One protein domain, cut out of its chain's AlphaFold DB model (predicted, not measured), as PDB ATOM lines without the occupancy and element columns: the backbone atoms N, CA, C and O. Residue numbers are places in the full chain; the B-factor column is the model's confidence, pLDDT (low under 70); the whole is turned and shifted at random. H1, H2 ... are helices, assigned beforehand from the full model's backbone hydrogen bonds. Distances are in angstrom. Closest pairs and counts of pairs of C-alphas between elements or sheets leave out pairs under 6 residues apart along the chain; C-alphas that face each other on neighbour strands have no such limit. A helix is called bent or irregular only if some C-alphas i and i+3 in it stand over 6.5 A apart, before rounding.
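What this domain is: This is residues 500 to 651 of the 665 residues of an uncharacterized protein of Myxococcales bacterium (UniProt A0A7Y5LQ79). H3 and H5, the longest helix by residues, both cross H2, and the centres of these three long helices make a triangle. H4 folds back beside H3 and packs on H5, while H1 and little H6 sit on part of H2. The printed part has 152 residues with six named helices, H1 to H6 in chain order, and no named strand: all helix. It is compact and rounded, with a radius of gyration of the C-alphas of 15.0 A and spans of 42 by 30 by 21 A.

Where its parts are: H5 holds residues 608 to 630, 30.1 A long, ending at C-alpha 630 (19.946, 40.155, 122.762). H2, residues 518 to 539, is 32.4 A long, with a kink of 31 degrees near residue 533. H3, residues 549 to 570, is 31.3 A long. H4, residues 591 to 604, is only just irregular: C-alphas 595 and 598 are 6.52 A apart. H1, residues 500 to 509, begins at C-alpha 500 (5.862, 32.715, 109.518); H6 is residues 646 to 650.

How they stand to each other: H2, the hub, touches H5 at a steep tilt of 51 degrees, opposite ways; their closest C-alphas, of Ala 537 and Val 614, are 5.4 A apart. H2 touches H3 at a steep tilt of 51 degrees, opposite ways, closest at C-alphas 527 and 560, 4.1 A. H3 and H4 form a helical hairpin at 20 degrees, closest at C-alphas 551 and 604, 5.9 A. H4 touches H5, closest at C-alphas 597 and 611, 5.2 A. H2 touches H1 with residues 524 to 528 alone, closest at C-alphas 528 and 502, 6.7 A. H2 and H6 only just touch, with 3 pairs of C-alphas within 8 A, the closest those of Leu 521 and Phe 649, 5.4 A. H5 and H6 are apart. Every O i to N i+4 pair is within hydrogen-bond range in H1, H3, H5 and H6, against 16 of 18 in H2 and 8 of 10 in H4.

The domain as a whole: The two C-alphas farthest apart, of Asp 585 and Asp 647, are 44.1 A apart. The printed part has no cut. The links H3 to H4 and H5 to H6 are long, with 20 and 15 residues. Residues 571 to 588 have pLDDT under 70, and the mean of the printed part is 86.7.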
ATOM      1  N   HIS A 500       5.825  33.755 110.544       83.62
ATOM      2  CA  HIS A 500       5.862  32.715 109.518       83.62
ATOM      3  C   HIS A 500       7.300  32.279 109.246       83.62
ATOM      4  O   HIS A 500       7.580  31.079 109.211       83.62
ATOM      5  N   LEU A 501       8.235  33.226 109.156       85.44
ATOM      6  CA  LEU A 501       9.648  32.920 108.977       85.44
ATOM      7  C   LEU A 501      10.200  32.132 110.163       85.44
ATOM      8  O   LEU A 501      10.820  31.079 110.003       85.44
ATOM      9  N   ARG A 502       9.966  32.624 111.383       89.69
ATOM     10  CA  ARG A 502      10.447  31.968 112.601       89.69
ATOM     11  C   ARG A 502       9.867  30.564 112.740       89.69
ATOM     12  O   ARG A 502      10.533  29.663 113.250       89.69
ATOM     13  N   HIS A 503       8.630  30.373 112.295       88.19
ATOM     14  CA  HIS A 503       7.987  29.074 112.228       88.19
ATOM     15  C   HIS A 503       8.660  28.131 111.229       88.19
ATOM     16  O   HIS A 503       9.050  27.022 111.603       88.19
ATOM     17  N   PHE A 504       8.851  28.600 109.995       88.19
ATOM     18  CA  PHE A 504       9.562  27.880 108.944       88.19
ATOM     19  C   PHE A 504      10.940  27.418 109.434       88.19
ATOM     20  O   PHE A 504      11.238  26.228 109.397       88.19
ATOM     21  N   LEU A 505      11.737  28.322 110.014       91.25
ATOM     22  CA  LEU A 505      13.069  27.993 110.529       91.25
ATOM     23  C   LEU A 505      13.039  26.870 111.570       91.25
ATOM     24  O   LEU A 505      13.893  25.984 111.538       91.25
ATOM     25  N   LYS A 506      12.060  26.877 112.483       92.75
ATOM     26  CA  LYS A 506      11.915  25.809 113.481       92.75
ATOM     27  C   LYS A 506      11.586  24.469 112.841       92.75
ATOM     28  O   LYS A 506      12.218  23.486 113.207       92.75
ATOM     29  N   ARG A 507      10.629  24.435 111.909       88.69
ATOM     30  CA  ARG A 507      10.229  23.203 111.216       88.69
ATOM     31  C   ARG A 507      11.389  22.625 110.409       88.69
ATOM     32  O   ARG A 507      11.632  21.430 110.466       88.69
ATOM     33  N   THR A 508      12.138  23.481 109.725       88.44
ATOM     34  CA  THR A 508      13.211  23.050 108.823       88.44
ATOM     35  C   THR A 508      14.480  22.634 109.568       88.44
ATOM     36  O   THR A 508      15.122  21.660 109.190       88.44
ATOM     37  N   PHE A 509      14.867  23.342 110.636       93.50
ATOM     38  CA  PHE A 509      16.190  23.158 111.256       93.50
ATOM     39  C   PHE A 509      16.174  22.746 112.730       93.50
ATOM     40  O   PHE A 509      17.226  22.428 113.292       93.50
ATOM     41  N   PHE A 510      15.013  22.779 113.385       93.94
ATOM     42  CA  PHE A 510      14.896  22.518 114.819       93.94
ATOM     43  C   PHE A 510      13.734  21.572 115.182       93.94
ATOM     44  O   PHE A 510      13.352  21.518 116.354       93.94
ATOM     45  N   ALA A 511      13.196  20.815 114.217       89.69
ATOM     46  CA  ALA A 511      12.089  19.879 114.435       89.69
ATOM     47  C   ALA A 511      12.397  18.836 115.522       89.69
ATOM     48  O   ALA A 511      11.544  18.547 116.358       89.69
ATOM     49  N   ASP A 512      13.646  18.376 115.608       91.75
ATOM     50  CA  ASP A 512      14.076  17.356 116.575       91.75
ATOM     51  C   ASP A 512      14.218  17.876 118.022       91.75
ATOM     52  O   ASP A 512      14.582  17.134 118.940       91.75
ATOM     53  N   ILE A 513      13.984  19.171 118.270       92.38
ATOM     54  CA  ILE A 513      14.160  19.768 119.598       92.38
ATOM     55  C   ILE A 513      12.859  19.707 120.399       92.38
ATOM     56  O   ILE A 513      12.026  20.611 120.360       92.38
ATOM     57  N   GLU A 514      12.732  18.675 121.228       91.50
ATOM     58  CA  GLU A 514      11.602  18.532 122.158       91.50
ATOM     59  C   GLU A 514      11.786  19.330 123.463       91.50
ATOM     60  O   GLU A 514      10.826  19.807 124.069       91.50
ATOM     61  N   GLN A 515      13.033  19.485 123.927       93.19
ATOM     62  CA  GLN A 515      13.366  20.132 125.205       93.19
ATOM     63  C   GLN A 515      14.358  21.291 125.031       93.19
ATOM     64  O   GLN A 515      15.501  21.206 125.510       93.19
ATOM     65  N   PRO A 516      13.937  22.394 124.389       93.62
ATOM     66  CA  PRO A 516      14.829  23.479 124.002       93.62
ATOM     67  C   PRO A 516      15.528  24.127 125.203       93.62
ATOM     68  O   PRO A 516      14.929  24.449 126.240       93.62
ATOM     69  N   LYS A 517      16.837  24.329 125.049       95.81
ATOM     70  CA  LYS A 517      17.713  25.026 125.994       95.81
ATOM     71  C   LYS A 517      18.082  26.410 125.471       95.81
ATOM     72  O   LYS A 517      17.902  26.723 124.298       95.81
ATOM     73  N   GLY A 518      18.651  27.243 126.344       94.19
ATOM     74  CA  GLY A 518      19.094  28.596 125.988       94.19
ATOM     75  C   GLY A 518      19.984  28.649 124.739       94.19
ATOM     76  O   GLY A 518      19.840  29.561 123.934       94.19
ATOM     77  N   ARG A 519      20.845  27.647 124.518       94.75
ATOM     78  CA  ARG A 519      21.661  27.558 123.293       94.75
ATOM     79  C   ARG A 519      20.820  27.378 122.021       94.75
ATOM     80  O   ARG A 519      21.183  27.920 120.988       94.75
ATOM     81  N   ASP A 520      19.719  26.633 122.101       95.44
ATOM     82  CA  ASP A 520      18.885  26.287 120.948       95.44
ATOM     83  C   ASP A 520      18.065  27.514 120.527       95.44
ATOM     84  O   ASP A 520      18.021  27.859 119.352       95.44
ATOM     85  N   LEU A 521      17.537  28.259 121.508       95.12
ATOM     86  CA  LEU A 521      16.911  29.562 121.272       95.12
ATOM     87  C   LEU A 521      17.904  30.594 120.717       95.12
ATOM     88  O   LEU A 521      17.576  31.281 119.763       95.12
ATOM     89  N   ALA A 522      19.128  30.671 121.255       94.69
ATOM     90  CA  ALA A 522      20.142  31.576 120.712       94.69
ATOM     91  C   ALA A 522      20.453  31.260 119.240       94.69
ATOM     92  O   ALA A 522      20.523  32.168 118.420       94.69
ATOM     93  N   ARG A 523      20.601  29.976 118.894       96.19
ATOM     94  CA  ARG A 523      20.822  29.539 117.509       96.19
ATOM     95  C   ARG A 523      19.650  29.908 116.602       96.19
ATOM     96  O   ARG A 523      19.905  30.387 115.504       96.19
ATOM     97  N   LEU A 524      18.406  29.733 117.052       95.38
ATOM     98  CA  LEU A 524      17.219  30.167 116.308       95.38
ATOM     99  C   LEU A 524      17.231  31.687 116.069       95.38
ATOM    100  O   LEU A 524      17.119  32.118 114.927       95.38
ATOM    101  N   ASP A 525      17.444  32.486 117.119       94.31
ATOM    102  CA  ASP A 525      17.435  33.953 117.033       94.31
ATOM    103  C   ASP A 525      18.536  34.484 116.099       94.31
ATOM    104  O   ASP A 525      18.290  35.374 115.287       94.31
ATOM    105  N   PHE A 526      19.748  33.920 116.169       95.12
ATOM    106  CA  PHE A 526      20.841  34.303 115.272       95.12
ATOM    107  C   PHE A 526      20.688  33.741 113.855       95.12
ATOM    108  O   PHE A 526      21.213  34.346 112.928       95.12
ATOM    109  N   THR A 527      19.970  32.630 113.662       95.75
ATOM    110  CA  THR A 527      19.614  32.134 112.319       95.75
ATOM    111  C   THR A 527      18.651  33.098 111.637       95.75
ATOM    112  O   THR A 527      18.874  33.481 110.495       95.75
ATOM    113  N   GLU A 528      17.620  33.541 112.357       93.44
ATOM    114  CA  GLU A 528      16.648  34.523 111.870       93.44
ATOM    115  C   GLU A 528      17.321  35.863 111.536       93.44
ATOM    116  O   GLU A 528      17.140  36.402 110.446       93.44
ATOM    117  N   ALA A 529      18.178  36.363 112.433       92.38
ATOM    118  CA  ALA A 529      18.945  37.581 112.183       92.38
ATOM    119  C   ALA A 529      19.942  37.427 111.019       92.38
ATOM    120  O   ALA A 529      20.134  38.372 110.253       92.38
ATOM    121  N   ALA A 530      20.570  36.255 110.861       94.62
ATOM    122  CA  ALA A 530      21.472  35.995 109.742       94.62
ATOM    123  C   ALA A 530      20.702  36.013 108.422       94.62
ATOM    124  O   ALA A 530      21.140  36.674 107.484       94.62
ATOM    125  N   LEU A 531      19.538  35.366 108.371       92.94
ATOM    126  CA  LEU A 531      18.689  35.324 107.185       92.94
ATOM    127  C   LEU A 531      18.264  36.727 106.737       92.94
ATOM    128  O   LEU A 531      18.515  37.091 105.594       92.94
ATOM    129  N   ALA A 532      17.772  37.555 107.665       88.00
ATOM    130  CA  ALA A 532      17.410  38.949 107.387       88.00
ATOM    131  C   ALA A 532      18.591  39.805 106.874       88.00
ATOM    132  O   ALA A 532      18.398  40.804 106.183       88.00
ATOM    133  N   SER A 533      19.830  39.442 107.225       89.88
ATOM    134  CA  SER A 533      21.035  40.133 106.745       89.88
ATOM    135  C   SER A 533      21.558  39.612 105.408       89.88
ATOM    136  O   SER A 533      22.202  40.362 104.674       89.88
ATOM    137  N   LEU A 534      21.290  38.342 105.093       91.44
ATOM    138  CA  LEU A 534      21.783  37.692 103.884       91.44
ATOM    139  C   LEU A 534      21.120  38.239 102.628       91.44
ATOM    140  O   LEU A 534      21.816  38.335 101.627       91.44
ATOM    141  N   ASP A 535      19.851  38.657 102.690       82.44
ATOM    142  CA  ASP A 535      19.169  39.295 101.553       82.44
ATOM    143  C   ASP A 535      19.999  40.485 101.039       82.44
ATOM    144  O   ASP A 535      20.497  40.481  99.915       82.44
ATOM    145  N   ARG A 536      20.328  41.419 101.938       82.69
ATOM    146  CA  ARG A 536      21.160  42.590 101.616       82.69
ATOM    147  C   ARG A 536      22.590  42.232 101.221       82.69
ATOM    148  O   ARG A 536      23.198  42.923 100.410       82.69
ATOM    149  N   ALA A 537      23.170  41.207 101.843       89.19
ATOM    150  CA  ALA A 537      24.542  40.810 101.541       89.19
ATOM    151  C   ALA A 537      24.650  40.145 100.159       89.19
ATOM    152  O   ALA A 537      25.634  40.362  99.455       89.19
ATOM    153  N   PHE A 538      23.645  39.363  99.755       90.44
ATOM    154  CA  PHE A 538      23.592  38.716  98.447       90.44
ATOM    155  C   PHE A 538      23.195  39.668  97.319       90.44
ATOM    156  O   PHE A 538      23.626  39.447  96.187       90.44
ATOM    157  N   ASP A 539      22.478  40.754  97.607       85.12
ATOM    158  CA  ASP A 539      22.199  41.798  96.613       85.12
ATOM    159  C   ASP A 539      23.473  42.452  96.062       85.12
ATOM    160  O   ASP A 539      23.498  42.872  94.907       85.12
ATOM    161  N   LEU A 540      24.563  42.459  96.840       84.75
ATOM    162  CA  LEU A 540      25.875  42.958  96.411       84.75
ATOM    163  C   LEU A 540      26.638  41.990  95.500       84.75
ATOM    164  O   LEU A 540      27.637  42.386  94.896       84.75
ATOM    165  N   LEU A 541      26.195  40.735  95.409       87.50
ATOM    166  CA  LEU A 541      26.750  39.768  94.472       87.50
ATOM    167  C   LEU A 541      26.147  39.991  93.088       87.50
ATOM    168  O   LEU A 541      24.968  40.336  92.952       87.50
ATOM    169  N   SER A 542      26.937  39.707  92.054       85.12
ATOM    170  CA  SER A 542      26.406  39.622  90.700       85.12
ATOM    171  C   SER A 542      25.321  38.550  90.612       85.12
ATOM    172  O   SER A 542      25.370  37.518  91.294       85.12
ATOM    173  N   GLY A 543      24.326  38.793  89.761       83.81
ATOM    174  CA  GLY A 543      23.126  37.964  89.677       83.81
ATOM    175  C   GLY A 543      23.385  36.460  89.571       83.81
ATOM    176  O   GLY A 543      22.752  35.659  90.262       83.81
ATOM    177  N   GLU A 544      24.360  36.059  88.756       83.44
ATOM    178  CA  GLU A 544      24.754  34.666  88.520       83.44
ATOM    179  C   GLU A 544      25.357  33.966  89.746       83.44
ATOM    180  O   GLU A 544      25.274  32.740  89.852       83.44
ATOM    181  N   LYS A 545      25.932  34.738  90.674       86.38
ATOM    182  CA  LYS A 545      26.549  34.242  91.907       86.38
ATOM    183  C   LYS A 545      25.573  34.205  93.082       86.38
ATOM    184  O   LYS A 545      25.881  33.593  94.102       86.38
ATOM    185  N   ARG A 546      24.393  34.825  92.952       89.06
ATOM    186  CA  ARG A 546      23.383  34.842  94.020       89.06
ATOM    187  C   ARG A 546      22.912  33.424  94.366       89.06
ATOM    188  O   ARG A 546      22.410  32.720  93.477       89.06
ATOM    189  N   PRO A 547      23.009  33.004  95.638       89.06
ATOM    190  CA  PRO A 547      22.580  31.671  96.060       89.06
ATOM    191  C   PRO A 547      21.079  31.446  95.874       89.06
ATOM    192  O   PRO A 547      20.314  32.394  95.690       89.06
ATOM    193  N   ARG A 548      20.672  30.176  95.849       88.50
ATOM    194  CA  ARG A 548      19.264  29.748  95.866       88.50
ATOM    195  C   ARG A 548      18.637  29.989  97.238       88.50
ATOM    196  O   ARG A 548      19.357  30.142  98.226       88.50
ATOM    197  N   ASP A 549      17.313  29.996  97.305       84.19
ATOM    198  CA  ASP A 549      16.582  30.252  98.547       84.19
ATOM    199  C   ASP A 549      16.805  29.130  99.575       84.19
ATOM    200  O   ASP A 549      17.039  29.410 100.755       84.19
ATOM    201  N   ASP A 550      16.879  27.870  99.132       84.12
ATOM    202  CA  ASP A 550      17.257  26.726  99.971       84.12
ATOM    203  C   ASP A 550      18.683  26.888 100.537       84.12
ATOM    204  O   ASP A 550      18.925  26.706 101.735       84.12
ATOM    205  N   GLN A 551      19.633  27.311  99.697       90.81
ATOM    206  CA  GLN A 551      21.014  27.588 100.097       90.81
ATOM    207  C   GLN A 551      21.083  28.758 101.079       90.81
ATOM    208  O   GLN A 551      21.817  28.672 102.066       90.81
ATOM    209  N   ARG A 552      20.302  29.823 100.848       91.62
ATOM    210  CA  ARG A 552      20.173  30.983 101.739       91.62
ATOM    211  C   ARG A 552      19.693  30.543 103.122       91.62
ATOM    212  O   ARG A 552      20.316  30.894 104.122       91.62
ATOM    213  N   ASN A 553      18.651  29.719 103.191       90.94
ATOM    214  CA  ASN A 553      18.115  29.209 104.454       90.94
ATOM    215  C   ASN A 553      19.139  28.336 105.197       90.94
ATOM    216  O   ASN A 553      19.393  28.525 106.390       90.94
ATOM    217  N   ARG A 554      19.791  27.408 104.485       93.00
ATOM    218  CA  ARG A 554      20.803  26.503 105.057       93.00
ATOM    219  C   ARG A 554      22.046  27.244 105.537       93.00
ATOM    220  O   ARG A 554      22.579  26.922 106.603       93.00
ATOM    221  N   VAL A 555      22.518  28.233 104.777       96.25
ATOM    222  CA  VAL A 555      23.680  29.028 105.177       96.25
ATOM    223  C   VAL A 555      23.325  29.964 106.327       96.25
ATOM    224  O   VAL A 555      24.103  30.040 107.269       96.25
ATOM    225  N   ALA A 556      22.133  30.575 106.352       96.19
ATOM    226  CA  ALA A 556      21.667  31.366 107.494       96.19
ATOM    227  C   ALA A 556      21.710  30.558 108.797       96.19
ATOM    228  O   ALA A 556      22.229  31.033 109.808       96.19
ATOM    229  N   PHE A 557      21.236  29.309 108.752       96.69
ATOM    230  CA  PHE A 557      21.308  28.389 109.883       96.69
ATOM    231  C   PHE A 557      22.752  28.109 110.309       96.69
ATOM    232  O   PHE A 557      23.086  28.242 111.489       96.69
ATOM    233  N   ALA A 558      23.641  27.794 109.363       97.50
ATOM    234  CA  ALA A 558      25.054  27.559 109.658       97.50
ATOM    235  C   ALA A 558      25.739  28.794 110.279       97.50
ATOM    236  O   ALA A 558      26.423  28.682 111.299       97.50
ATOM    237  N   LEU A 559      25.524  29.983 109.707       97.19
ATOM    238  CA  LEU A 559      26.096  31.246 110.183       97.19
ATOM    239  C   LEU A 559      25.553  31.627 111.566       97.19
ATOM    240  O   LEU A 559      26.330  31.987 112.455       97.19
ATOM    241  N   GLY A 560      24.243  31.480 111.778       96.31
ATOM    242  CA  GLY A 560      23.594  31.707 113.066       96.31
ATOM    243  C   GLY A 560      24.143  30.788 114.159       96.31
ATOM    244  O   GLY A 560      24.434  31.243 115.269       96.31
ATOM    245  N   GLN A 561      24.376  29.509 113.840       96.50
ATOM    246  CA  GLN A 561      25.019  28.562 114.753       96.50
ATOM    247  C   GLN A 561      26.458  28.948 115.092       96.50
ATOM    248  O   GLN A 561      26.820  28.957 116.271       96.50
ATOM    249  N   ILE A 562      27.267  29.285 114.083       96.25
ATOM    250  CA  ILE A 562      28.660  29.711 114.268       96.25
ATOM    251  C   ILE A 562      28.724  30.924 115.192       96.25
ATOM    252  O   ILE A 562      29.501  30.930 116.150       96.25
ATOM    253  N   TYR A 563      27.884  31.930 114.942       94.88
ATOM    254  CA  TYR A 563      27.875  33.155 115.731       94.88
ATOM    255  C   TYR A 563      27.396  32.915 117.170       94.88
ATOM    256  O   TYR A 563      28.045  33.349 118.125       94.88
ATOM    257  N   ALA A 564      26.309  32.156 117.352       93.62
ATOM    258  CA  ALA A 564      25.798  31.796 118.673       93.62
ATOM    259  C   ALA A 564      26.843  31.024 119.498       93.62
ATOM    260  O   ALA A 564      27.101  31.351 120.661       93.62
ATOM    261  N   ASP A 565      27.483  30.021 118.892       92.44
ATOM    262  CA  ASP A 565      28.503  29.206 119.549       92.44
ATOM    263  C   ASP A 565      29.767  30.023 119.856       92.44
ATOM    264  O   ASP A 565      30.374  29.840 120.918       92.44
ATOM    265  N   TYR A 566      30.144  30.955 118.975       91.69
ATOM    266  CA  TYR A 566      31.232  31.902 119.213       91.69
ATOM    267  C   TYR A 566      30.960  32.759 120.457       91.69
ATOM    268  O   TYR A 566      31.796  32.782 121.364       91.69
ATOM    269  N   LEU A 567      29.776  33.374 120.569       90.00
ATOM    270  CA  LEU A 567      29.391  34.178 121.739       90.00
ATOM    271  C   LEU A 567      29.373  33.361 123.038       90.00
ATOM    272  O   LEU A 567      29.853  33.820 124.080       90.00
ATOM    273  N   VAL A 568      28.850  32.132 122.993       86.94
ATOM    274  CA  VAL A 568      28.812  31.235 124.161       86.94
ATOM    275  C   VAL A 568      30.227  30.885 124.639       86.94
ATOM    276  O   VAL A 568      30.460  30.803 125.849       86.94
ATOM    277  N   ARG A 569      31.182  30.694 123.718       85.81
ATOM    278  CA  ARG A 569      32.582  30.362 124.043       85.81
ATOM    279  C   ARG A 569      33.362  31.561 124.571       85.81
ATOM    280  O   ARG A 569      34.059  31.427 125.576       85.81
ATOM    281  N   THR A 570      33.255  32.715 123.918       81.38
ATOM    282  CA  THR A 570      34.048  33.906 124.262       81.38
ATOM    283  C   THR A 570      33.481  34.667 125.456       81.38
ATOM    284  O   THR A 570      34.210  35.420 126.101       81.38
ATOM    285  N   LYS A 571      32.194  34.473 125.787       69.88
ATOM    286  CA  LYS A 571      31.455  35.230 126.816       69.88
ATOM    287  C   LYS A 571      31.489  36.753 126.611       69.88
ATOM    288  O   LYS A 571      31.138  37.490 127.531       69.88
ATOM    289  N   HIS A 572      31.917  37.224 125.443       60.50
ATOM    290  CA  HIS A 572      31.978  38.635 125.093       60.50
ATOM    291  C   HIS A 572      30.802  38.934 124.169       60.50
ATOM    292  O   HIS A 572      30.693  38.347 123.098       60.50
ATOM    293  N   GLY A 573      29.905  39.812 124.615       53.94
ATOM    294  CA  GLY A 573      28.914  40.440 123.748       53.94
ATOM    295  C   GLY A 573      29.443  41.813 123.355       53.94
ATOM    296  O   GLY A 573      29.558  42.672 124.229       53.94
ATOM    297  N   GLY A 574      29.771  42.002 122.081       52.28
ATOM    298  CA  GLY A 574      30.208  43.284 121.530       52.28
ATOM    299  C   GLY A 574      31.703  43.347 121.222       52.28
ATOM    300  O   GLY A 574      32.541  43.092 122.086       52.28
ATOM    301  N   ASN A 575      31.998  43.755 119.987       51.16
ATOM    302  CA  ASN A 575      33.305  43.899 119.341       51.16
ATOM    303  C   ASN A 575      33.955  42.603 118.846       51.16
ATOM    304  O   ASN A 575      35.045  42.218 119.268       51.16
ATOM    305  N   ALA A 576      33.337  42.012 117.821       51.91
ATOM    306  CA  ALA A 576      34.053  41.168 116.863       51.91
ATOM    307  C   ALA A 576      35.039  41.956 115.963       51.91
ATOM    308  O   ALA A 576      35.745  41.326 115.185       51.91
ATOM    309  N   GLY A 577      35.112  43.295 116.077       47.69
ATOM    310  CA  GLY A 577      36.076  44.126 115.343       47.69
ATOM    311  C   GLY A 577      36.000  43.897 113.836       47.69
ATOM    312  O   GLY A 577      36.996  43.533 113.225       47.69
ATOM    313  N   VAL A 578      34.801  44.020 113.262       52.66
ATOM    314  CA  VAL A 578      34.558  43.730 111.844       52.66
ATOM    315  C   VAL A 578      34.581  45.040 111.059       52.66
ATOM    316  O   VAL A 578      33.535  45.564 110.671       52.66
ATOM    317  N   ASP A 579      35.776  45.601 110.874       53.53
ATOM    318  CA  ASP A 579      35.981  46.543 109.774       53.53
ATOM    319  C   ASP A 579      36.038  45.722 108.480       53.53
ATOM    320  O   ASP A 579      36.816  44.780 108.357       53.53
ATOM    321  N   VAL A 580      35.136  46.034 107.546       52.31
ATOM    322  CA  VAL A 580      34.983  45.336 106.251       52.31
ATOM    323  C   VAL A 580      35.977  45.891 105.212       52.31
ATOM    324  O   VAL A 580      36.036  45.428 104.078       52.31
ATOM    325  N   ASP A 581      36.792  46.876 105.597       47.62
ATOM    326  CA  ASP A 581      37.819  47.472 104.748       47.62
ATOM    327  C   ASP A 581      39.110  46.634 104.849       47.62
ATOM    328  O   ASP A 581      39.873  46.771 105.805       47.62
ATOM    329  N   GLY A 582      39.355  45.752 103.869       49.81
ATOM    330  CA  GLY A 582      40.590  44.946 103.771       49.81
ATOM    331  C   GLY A 582      40.419  43.419 103.768       49.81
ATOM    332  O   GLY A 582      41.365  42.701 104.077       49.81
ATOM    333  N   VAL A 583      39.232  42.913 103.419       52.25
ATOM    334  CA  VAL A 583      38.858  41.484 103.492       52.25
ATOM    335  C   VAL A 583      39.547  40.600 102.425       52.25
ATOM    336  O   VAL A 583      39.452  39.375 102.474       52.25
ATOM    337  N   ASP A 584      40.311  41.197 101.506       54.69
ATOM    338  CA  ASP A 584      41.059  40.473 100.465       54.69
ATOM    339  C   ASP A 584      42.313  39.747 100.993       54.69
ATOM    340  O   ASP A 584      42.867  38.896 100.296       54.69
ATOM    341  N   ASP A 585      42.771  40.062 102.213       62.34
ATOM    342  CA  ASP A 585      43.909  39.393 102.857       62.34
ATOM    343  C   ASP A 585      43.425  38.340 103.879       62.34
ATOM    344  O   ASP A 585      42.875  38.707 104.925       62.34
ATOM    345  N   PRO A 586      43.654  37.031 103.635       62.09
ATOM    346  CA  PRO A 586      43.268  35.960 104.550       62.09
ATOM    347  C   PRO A 586      43.821  36.108 105.974       62.09
ATOM    348  O   PRO A 586      43.216  35.583 106.910       62.09
ATOM    349  N   GLU A 587      44.950  36.804 106.161       65.25
ATOM    350  CA  GLU A 587      45.563  37.003 107.480       65.25
ATOM    351  C   GLU A 587      44.876  38.102 108.312       65.25
ATOM    352  O   GLU A 587      45.067  38.158 109.529       65.25
ATOM    353  N   LEU A 588      44.044  38.946 107.689       68.88
ATOM    354  CA  LEU A 588      43.348  40.066 108.338       68.88
ATOM    355  C   LEU A 588      41.862  39.785 108.622       68.88
ATOM    356  O   LEU A 588      41.181  40.616 109.225       68.88
ATOM    357  N   VAL A 589      41.351  38.609 108.241       76.50
ATOM    358  CA  VAL A 589      39.940  38.241 108.426       76.50
ATOM    359  C   VAL A 589      39.624  37.998 109.915       76.50
ATOM    360  O   VAL A 589      40.262  37.150 110.549       76.50
ATOM    361  N   PRO A 590      38.603  38.662 110.500       83.25
ATOM    362  CA  PRO A 590      38.205  38.422 111.886       83.25
ATOM    363  C   PRO A 590      37.878  36.939 112.154       83.25
ATOM    364  O   PRO A 590      37.240  36.299 111.314       83.25
ATOM    365  N   PRO A 591      38.203  36.373 113.338       87.31
ATOM    366  CA  PRO A 591      38.047  34.936 113.598       87.31
ATOM    367  C   PRO A 591      36.633  34.394 113.366       87.31
ATOM    368  O   PRO A 591      36.467  33.263 112.914       87.31
ATOM    369  N   VAL A 592      35.603  35.193 113.668       89.44
ATOM    370  CA  VAL A 592      34.210  34.799 113.425       89.44
ATOM    371  C   VAL A 592      33.888  34.726 111.933       89.44
ATOM    372  O   VAL A 592      33.241  33.775 111.512       89.44
ATOM    373  N   VAL A 593      34.417  35.652 111.128       91.62
ATOM    374  CA  VAL A 593      34.254  35.666 109.666       91.62
ATOM    375  C   VAL A 593      35.015  34.498 109.040       91.62
ATOM    376  O   VAL A 593      34.465  33.790 108.203       91.62
ATOM    377  N   ALA A 594      36.226  34.201 109.519       90.94
ATOM    378  CA  ALA A 594      36.995  33.044 109.060       90.94
ATOM    379  C   ALA A 594      36.246  31.712 109.273       90.94
ATOM    380  O   ALA A 594      36.351  30.805 108.451       90.94
ATOM    381  N   MET A 595      35.444  31.594 110.340       93.88
ATOM    382  CA  MET A 595      34.570  30.431 110.560       93.88
ATOM    383  C   MET A 595      33.331  30.417 109.647       93.88
ATOM    384  O   MET A 595      32.788  29.344 109.396       93.88
ATOM    385  N   MET A 596      32.887  31.579 109.160       96.44
ATOM    386  CA  MET A 596      31.727  31.746 108.273       96.44
ATOM    387  C   MET A 596      32.048  31.514 106.790       96.44
ATOM    388  O   MET A 596      31.157  31.131 106.036       96.44
ATOM    389  N   ILE A 597      33.305  31.687 106.370       95.44
ATOM    390  CA  ILE A 597      33.727  31.465 104.976       95.44
ATOM    391  C   ILE A 597      33.458  30.020 104.502       95.44
ATOM    392  O   ILE A 597      32.833  29.863 103.456       95.44
ATOM    393  N   PRO A 598      33.828  28.947 105.237       96.88
ATOM    394  CA  PRO A 598      33.603  27.577 104.775       96.88
ATOM    395  C   PRO A 598      32.146  27.222 104.426       96.88
ATOM    396  O   PRO A 598      31.942  26.659 103.348       96.88
ATOM    397  N   PRO A 599      31.119  27.517 105.257       96.69
ATOM    398  CA  PRO A 599      29.738  27.247 104.865       96.69
ATOM    399  C   PRO A 599      29.273  28.129 103.700       96.69
ATOM    400  O   PRO A 599      28.552  27.622 102.850       96.69
ATOM    401  N   LEU A 600      29.718  29.387 103.592       96.06
ATOM    402  CA  LEU A 600      29.415  30.236 102.430       96.06
ATOM    403  C   LEU A 600      30.006  29.654 101.138       96.06
ATOM    404  O   LEU A 600      29.305  29.522 100.139       96.06
ATOM    405  N   SER A 601      31.256  29.198 101.158       94.12
ATOM    406  CA  SER A 601      31.857  28.563  99.983       94.12
ATOM    407  C   SER A 601      31.243  27.200  99.661       94.12
ATOM    408  O   SER A 601      31.039  26.888  98.497       94.12
ATOM    409  N   THR A 602      30.912  26.387 100.668       92.88
ATOM    410  CA  THR A 602      30.443  25.005 100.443       92.88
ATOM    411  C   THR A 602      28.951  24.927 100.116       92.88
ATOM    412  O   THR A 602      28.547  24.129  99.277       92.88
ATOM    413  N   ILE A 603      28.112  25.721 100.789       92.38
ATOM    414  CA  ILE A 603      26.651  25.689 100.611       92.38
ATOM    415  C   ILE A 603      26.247  26.565  99.425       92.38
ATOM    416  O   ILE A 603      25.398  26.163  98.630       92.38
ATOM    417  N   CYS A 604      26.861  27.745  99.293       91.56
ATOM    418  CA  CYS A 604      26.490  28.748  98.298       91.56
ATOM    419  C   CYS A 604      27.410  28.775  97.067       91.56
ATOM    420  O   CYS A 604      27.127  29.524  96.137       91.56
ATOM    421  N   ASN A 605      28.474  27.961  97.027       89.00
ATOM    422  CA  ASN A 605      29.477  27.949  95.949       89.00
ATOM    423  C   ASN A 605      30.147  29.315  95.714       89.00
ATOM    424  O   ASN A 605      30.517  29.641  94.586       89.00
ATOM    425  N   LEU A 606      30.291  30.117  96.772       91.31
ATOM    426  CA  LEU A 606      30.974  31.406  96.697       91.31
ATOM    427  C   LEU A 606      32.491  31.217  96.711       91.31
ATOM    428  O   LEU A 606      33.028  30.407  97.478       91.31
ATOM    429  N   ASP A 607      33.185  32.000  95.886       91.38
ATOM    430  CA  ASP A 607      34.636  32.104  95.975       91.38
ATOM    431  C   ASP A 607      35.056  32.761  97.302       91.38
ATOM    432  O   ASP A 607      34.227  33.234  98.084       91.38
ATOM    433  N   PHE A 608      36.354  32.734  97.601       90.94
ATOM    434  CA  PHE A 608      36.853  33.237  98.879       90.94
ATOM    435  C   PHE A 608      36.510  34.716  99.101       90.94
ATOM    436  O   PHE A 608      36.118  35.073 100.210       90.94
ATOM    437  N   ALA A 609      36.638  35.555  98.070       89.00
ATOM    438  CA  ALA A 609      36.427  36.994  98.191       89.00
ATOM    439  C   ALA A 609      34.949  37.304  98.467       89.00
ATOM    440  O   ALA A 609      34.636  38.012  99.426       89.00
ATOM    441  N   ASP A 610      34.039  36.690  97.709       90.62
ATOM    442  CA  ASP A 610      32.597  36.849  97.909       90.62
ATOM    443  C   ASP A 610      32.145  36.284  99.263       90.62
ATOM    444  O   ASP A 610      31.375  36.915  99.989       90.62
ATOM    445  N   ALA A 611      32.649  35.104  99.644       93.81
ATOM    446  CA  ALA A 611      32.338  34.490 100.932       93.81
ATOM    447  C   ALA A 611      32.830  35.352 102.103       93.81
ATOM    448  O   ALA A 611      32.142  35.479 103.117       93.81
ATOM    449  N   ALA A 612      34.007  35.960 101.980       91.00
ATOM    450  CA  ALA A 612      34.563  36.807 103.021       91.00
ATOM    451  C   ALA A 612      33.820  38.154 103.115       91.00
ATOM    452  O   ALA A 612      33.510  38.592 104.227       91.00
ATOM    453  N   LEU A 613      33.434  38.756 101.981       88.88
ATOM    454  CA  LEU A 613      32.577  39.947 101.927       88.88
ATOM    455  C   LEU A 613      31.225  39.700 102.612       88.88
ATOM    456  O   LEU A 613      30.858  40.417 103.547       88.88
ATOM    457  N   VAL A 614      30.502  38.657 102.187       92.62
ATOM    458  CA  VAL A 614      29.194  38.298 102.757       92.62
ATOM    459  C   VAL A 614      29.331  37.961 104.242       92.62
ATOM    460  O   VAL A 614      28.573  38.474 105.067       92.62
ATOM    461  N   GLY A 615      30.328  37.150 104.611       93.69
ATOM    462  CA  GLY A 615      30.586  36.772 105.999       93.69
ATOM    463  C   GLY A 615      30.877  37.978 106.896       93.69
ATOM    464  O   GLY A 615      30.370  38.045 108.016       93.69
ATOM    465  N   GLY A 616      31.636  38.960 106.403       90.56
ATOM    466  CA  GLY A 616      31.913  40.212 107.110       90.56
ATOM    467  C   GLY A 616      30.657  41.052 107.349       90.56
ATOM    468  O   GLY A 616      30.409  41.494 108.474       90.56
ATOM    469  N   LEU A 617      29.825  41.231 106.320       90.44
ATOM    470  CA  LEU A 617      28.570  41.985 106.422       90.44
ATOM    471  C   LEU A 617      27.579  41.331 107.391       90.44
ATOM    472  O   LEU A 617      27.035  42.008 108.269       90.44
ATOM    473  N   VAL A 618      27.402  40.013 107.284       93.12
ATOM    474  CA  VAL A 618      26.532  39.237 108.178       93.12
ATOM    475  C   VAL A 618      27.052  39.310 109.614       93.12
ATOM    476  O   VAL A 618      26.295  39.649 110.519       93.12
ATOM    477  N   ALA A 619      28.349  39.083 109.854       92.19
ATOM    478  CA  ALA A 619      28.927  39.168 111.197       92.19
ATOM    479  C   ALA A 619      28.732  40.554 111.835       92.19
ATOM    480  O   ALA A 619      28.391  40.649 113.017       92.19
ATOM    481  N   LYS A 620      28.894  41.628 111.053       89.69
ATOM    482  CA  LYS A 620      28.637  43.003 111.502       89.69
ATOM    483  C   LYS A 620      27.172  43.207 111.891       89.69
ATOM    484  O   LYS A 620      26.899  43.799 112.935       89.69
ATOM    485  N   PHE A 621      26.235  42.698 111.091       90.81
ATOM    486  CA  PHE A 621      24.808  42.767 111.405       90.81
ATOM    487  C   PHE A 621      24.457  41.967 112.668       90.81
ATOM    488  O   PHE A 621      23.758  42.470 113.546       90.81
ATOM    489  N   LEU A 622      24.987  40.750 112.812       91.88
ATOM    490  CA  LEU A 622      24.749  39.908 113.988       91.88
ATOM    491  C   LEU A 622      25.319  40.526 115.276       91.88
ATOM    492  O   LEU A 622      24.710  40.389 116.342       91.88
ATOM    493  N   ASP A 623      26.441  41.248 115.200       89.56
ATOM    494  CA  ASP A 623      26.967  42.005 116.343       89.56
ATOM    495  C   ASP A 623      26.035  43.158 116.731       89.56
ATOM    496  O   ASP A 623      25.698  43.302 117.909       89.56
ATOM    497  N   GLN A 624      25.523  43.913 115.754       88.94
ATOM    498  CA  GLN A 624      24.521  44.957 116.001       88.94
ATOM    499  C   GLN A 624      23.242  44.381 116.619       88.94
ATOM    500  O   GLN A 624      22.763  44.898 117.632       88.94
ATOM    501  N   PHE A 625      22.731  43.273 116.078       90.44
ATOM    502  CA  PHE A 625      21.578  42.559 116.624       90.44
ATOM    503  C   PHE A 625      21.818  42.116 118.075       90.44
ATOM    504  O   PHE A 625      20.978  42.339 118.952       90.44
ATOM    505  N   CYS A 626      22.994  41.559 118.376       89.56
ATOM    506  CA  CYS A 626      23.350  41.158 119.734       89.56
ATOM    507  C   CYS A 626      23.348  42.353 120.706       89.56
ATOM    508  O   CYS A 626      22.819  42.248 121.818       89.56
ATOM    509  N   GLN A 627      23.928  43.485 120.296       87.31
ATOM    510  CA  GLN A 627      24.014  44.697 121.112       87.31
ATOM    511  C   GLN A 627      22.643  45.348 121.346       87.31
ATOM    512  O   GLN A 627      22.353  45.784 122.462       87.31
ATOM    513  N   GLN A 628      21.795  45.399 120.318       87.19
ATOM    514  CA  GLN A 628      20.513  46.106 120.366       87.19
ATOM    515  C   GLN A 628      19.384  45.248 120.948       87.19
ATOM    516  O   GLN A 628      18.603  45.748 121.755       87.19
ATOM    517  N   ILE A 629      19.318  43.960 120.597       88.25
ATOM    518  CA  ILE A 629      18.205  43.066 120.947       88.25
ATOM    519  C   ILE A 629      18.607  42.082 122.053       88.25
ATOM    520  O   ILE A 629      18.018  42.081 123.139       88.25
ATOM    521  N   CYS A 630      19.633  41.250 121.833       88.06
ATOM    522  CA  CYS A 630      19.946  40.155 122.762       88.06
ATOM    523  C   CYS A 630      20.397  40.640 124.148       88.06
ATOM    524  O   CYS A 630      20.121  39.979 125.151       88.06
ATOM    525  N   MET A 631      21.089  41.780 124.232       85.75
ATOM    526  CA  MET A 631      21.540  42.348 125.508       85.75
ATOM    527  C   MET A 631      20.392  42.836 126.399       85.75
ATOM    528  O   MET A 631      20.556  42.857 127.619       85.75
ATOM    529  N   GLN A 632      19.241  43.165 125.805       86.56
ATOM    530  CA  GLN A 632      18.032  43.612 126.502       86.56
ATOM    531  C   GLN A 632      17.034  42.465 126.747       86.56
ATOM    532  O   GLN A 632      16.069  42.626 127.491       86.56
ATOM    533  N   CYS A 633      17.266  41.291 126.148       88.69
ATOM    534  CA  CYS A 633      16.339  40.166 126.199       88.69
ATOM    535  C   CYS A 633      16.224  39.560 127.612       88.69
ATOM    536  O   CYS A 633      17.236  39.121 128.174       88.69
ATOM    537  N   PRO A 634      15.002  39.442 128.177       89.50
ATOM    538  CA  PRO A 634      14.799  38.931 129.536       89.50
ATOM    539  C   PRO A 634      15.173  37.449 129.684       89.50
ATOM    540  O   PRO A 634      15.511  36.999 130.781       89.50
ATOM    541  N   VAL A 635      15.149  36.684 128.585       91.50
ATOM    542  CA  VAL A 635      15.520  35.262 128.585       91.50
ATOM    543  C   VAL A 635      17.034  35.086 128.725       91.50
ATOM    544  O   VAL A 635      17.488  34.172 129.417       91.50
ATOM    545  N   GLY A 636      17.828  35.969 128.103       89.12
ATOM    546  CA  GLY A 636      19.292  35.901 128.130       89.12
ATOM    547  C   GLY A 636      19.840  34.555 127.638       89.12
ATOM    548  O   GLY A 636      20.748  33.998 128.260       89.12
ATOM    549  N   CYS A 637      19.262  34.022 126.556       91.50
ATOM    550  CA  CYS A 637      19.437  32.651 126.063       91.50
ATOM    551  C   CYS A 637      20.914  32.239 125.889       91.50
ATOM    552  O   CYS A 637      21.334  31.211 126.426       91.50
ATOM    553  N   TRP A 638      21.739  33.087 125.265       88.31
ATOM    554  CA  TRP A 638      23.169  32.822 125.062       88.31
ATOM    555  C   TRP A 638      24.009  32.947 126.348       88.31
ATOM    556  O   TRP A 638      25.004  32.244 126.510       88.31
ATOM    557  N   LYS A 639      23.593  33.785 127.313       89.81
ATOM    558  CA  LYS A 639      24.252  33.912 128.634       89.81
ATOM    559  C   LYS A 639      23.926  32.729 129.551       89.81
ATOM    560  O   LYS A 639      24.680  32.435 130.479       89.81
ATOM    561  N   ARG A 640      22.795  32.057 129.315       91.31
ATOM    562  CA  ARG A 640      22.300  30.906 130.085       91.31
ATOM    563  C   ARG A 640      22.046  29.708 129.158       91.31
ATOM    564  O   ARG A 640      20.929  29.204 129.104       91.31
ATOM    565  N   PRO A 641      23.072  29.155 128.484       91.81
ATOM    566  CA  PRO A 641      22.876  28.185 127.400       91.81
ATOM    567  C   PRO A 641      22.190  26.873 127.826       91.81
ATOM    568  O   PRO A 641      21.716  26.125 126.977       91.81
ATOM    569  N   ARG A 642      22.129  26.580 129.133       93.81
ATOM    570  CA  ARG A 642      21.512  25.372 129.707       93.81
ATOM    571  C   ARG A 642      20.119  25.598 130.313       93.81
ATOM    572  O   ARG A 642      19.523  24.630 130.779       93.81
ATOM    573  N   SER A 643      19.608  26.833 130.371       93.88
ATOM    574  CA  SER A 643      18.279  27.090 130.950       93.88
ATOM    575  C   SER A 643      17.178  26.487 130.085       93.88
ATOM    576  O   SER A 643      17.307  26.471 128.865       93.88
ATOM    577  N   ASN A 644      16.092  26.021 130.708       93.38
ATOM    578  CA  ASN A 644      14.874  25.666 129.983       93.38
ATOM    579  C   ASN A 644      14.235  26.945 129.426       93.38
ATOM    580  O   ASN A 644      14.001  27.885 130.186       93.38
ATOM    581  N   VAL A 645      13.996  26.976 128.117       93.38
ATOM    582  CA  VAL A 645      13.436  28.133 127.405       93.38
ATOM    583  C   VAL A 645      12.265  27.739 126.503       93.38
ATOM    584  O   VAL A 645      11.968  28.467 125.564       93.38
ATOM    585  N   ALA A 646      11.592  26.613 126.775       90.44
ATOM    586  CA  ALA A 646      10.502  26.095 125.939       90.44
ATOM    587  C   ALA A 646       9.432  27.134 125.596       90.44
ATOM    588  O   ALA A 646       9.048  27.243 124.435       90.44
ATOM    589  N   ASP A 647       9.023  27.956 126.563       87.56
ATOM    590  CA  ASP A 647       8.018  28.995 126.332       87.56
ATOM    591  C   ASP A 647       8.451  30.025 125.288       87.56
ATOM    592  O   ASP A 647       7.689  30.329 124.374       87.56
ATOM    593  N   ALA A 648       9.692  30.502 125.379       90.69
ATOM    594  CA  ALA A 648      10.253  31.466 124.438       90.69
ATOM    595  C   ALA A 648      10.647  30.829 123.097       90.69
ATOM    596  O   ALA A 648      10.496  31.451 122.051       90.69
ATOM    597  N   PHE A 649      11.145  29.590 123.116       91.69
ATOM    598  CA  PHE A 649      11.569  28.875 121.915       91.69
ATOM    599  C   PHE A 649      10.394  28.602 120.991       91.69
ATOM    600  O   PHE A 649      10.429  28.967 119.824       91.69
ATOM    601  N   PHE A 650       9.325  28.017 121.512       89.50
ATOM    602  CA  PHE A 650       8.175  27.656 120.699       89.50
ATOM    603  C   PHE A 650       7.190  28.819 120.480       89.50
ATOM    604  O   PHE A 650       6.241  28.664 119.722       89.50
ATOM    605  N   SER A 651       7.407  29.997 121.076       86.69
ATOM    606  CA  SER A 651       6.613  31.197 120.766       86.69
ATOM    607  C   SER A 651       6.789  31.631 119.307       86.69
ATOM    608  O   SER A 651       7.891  31.536 118.759       86.69
TER     609      SER A 651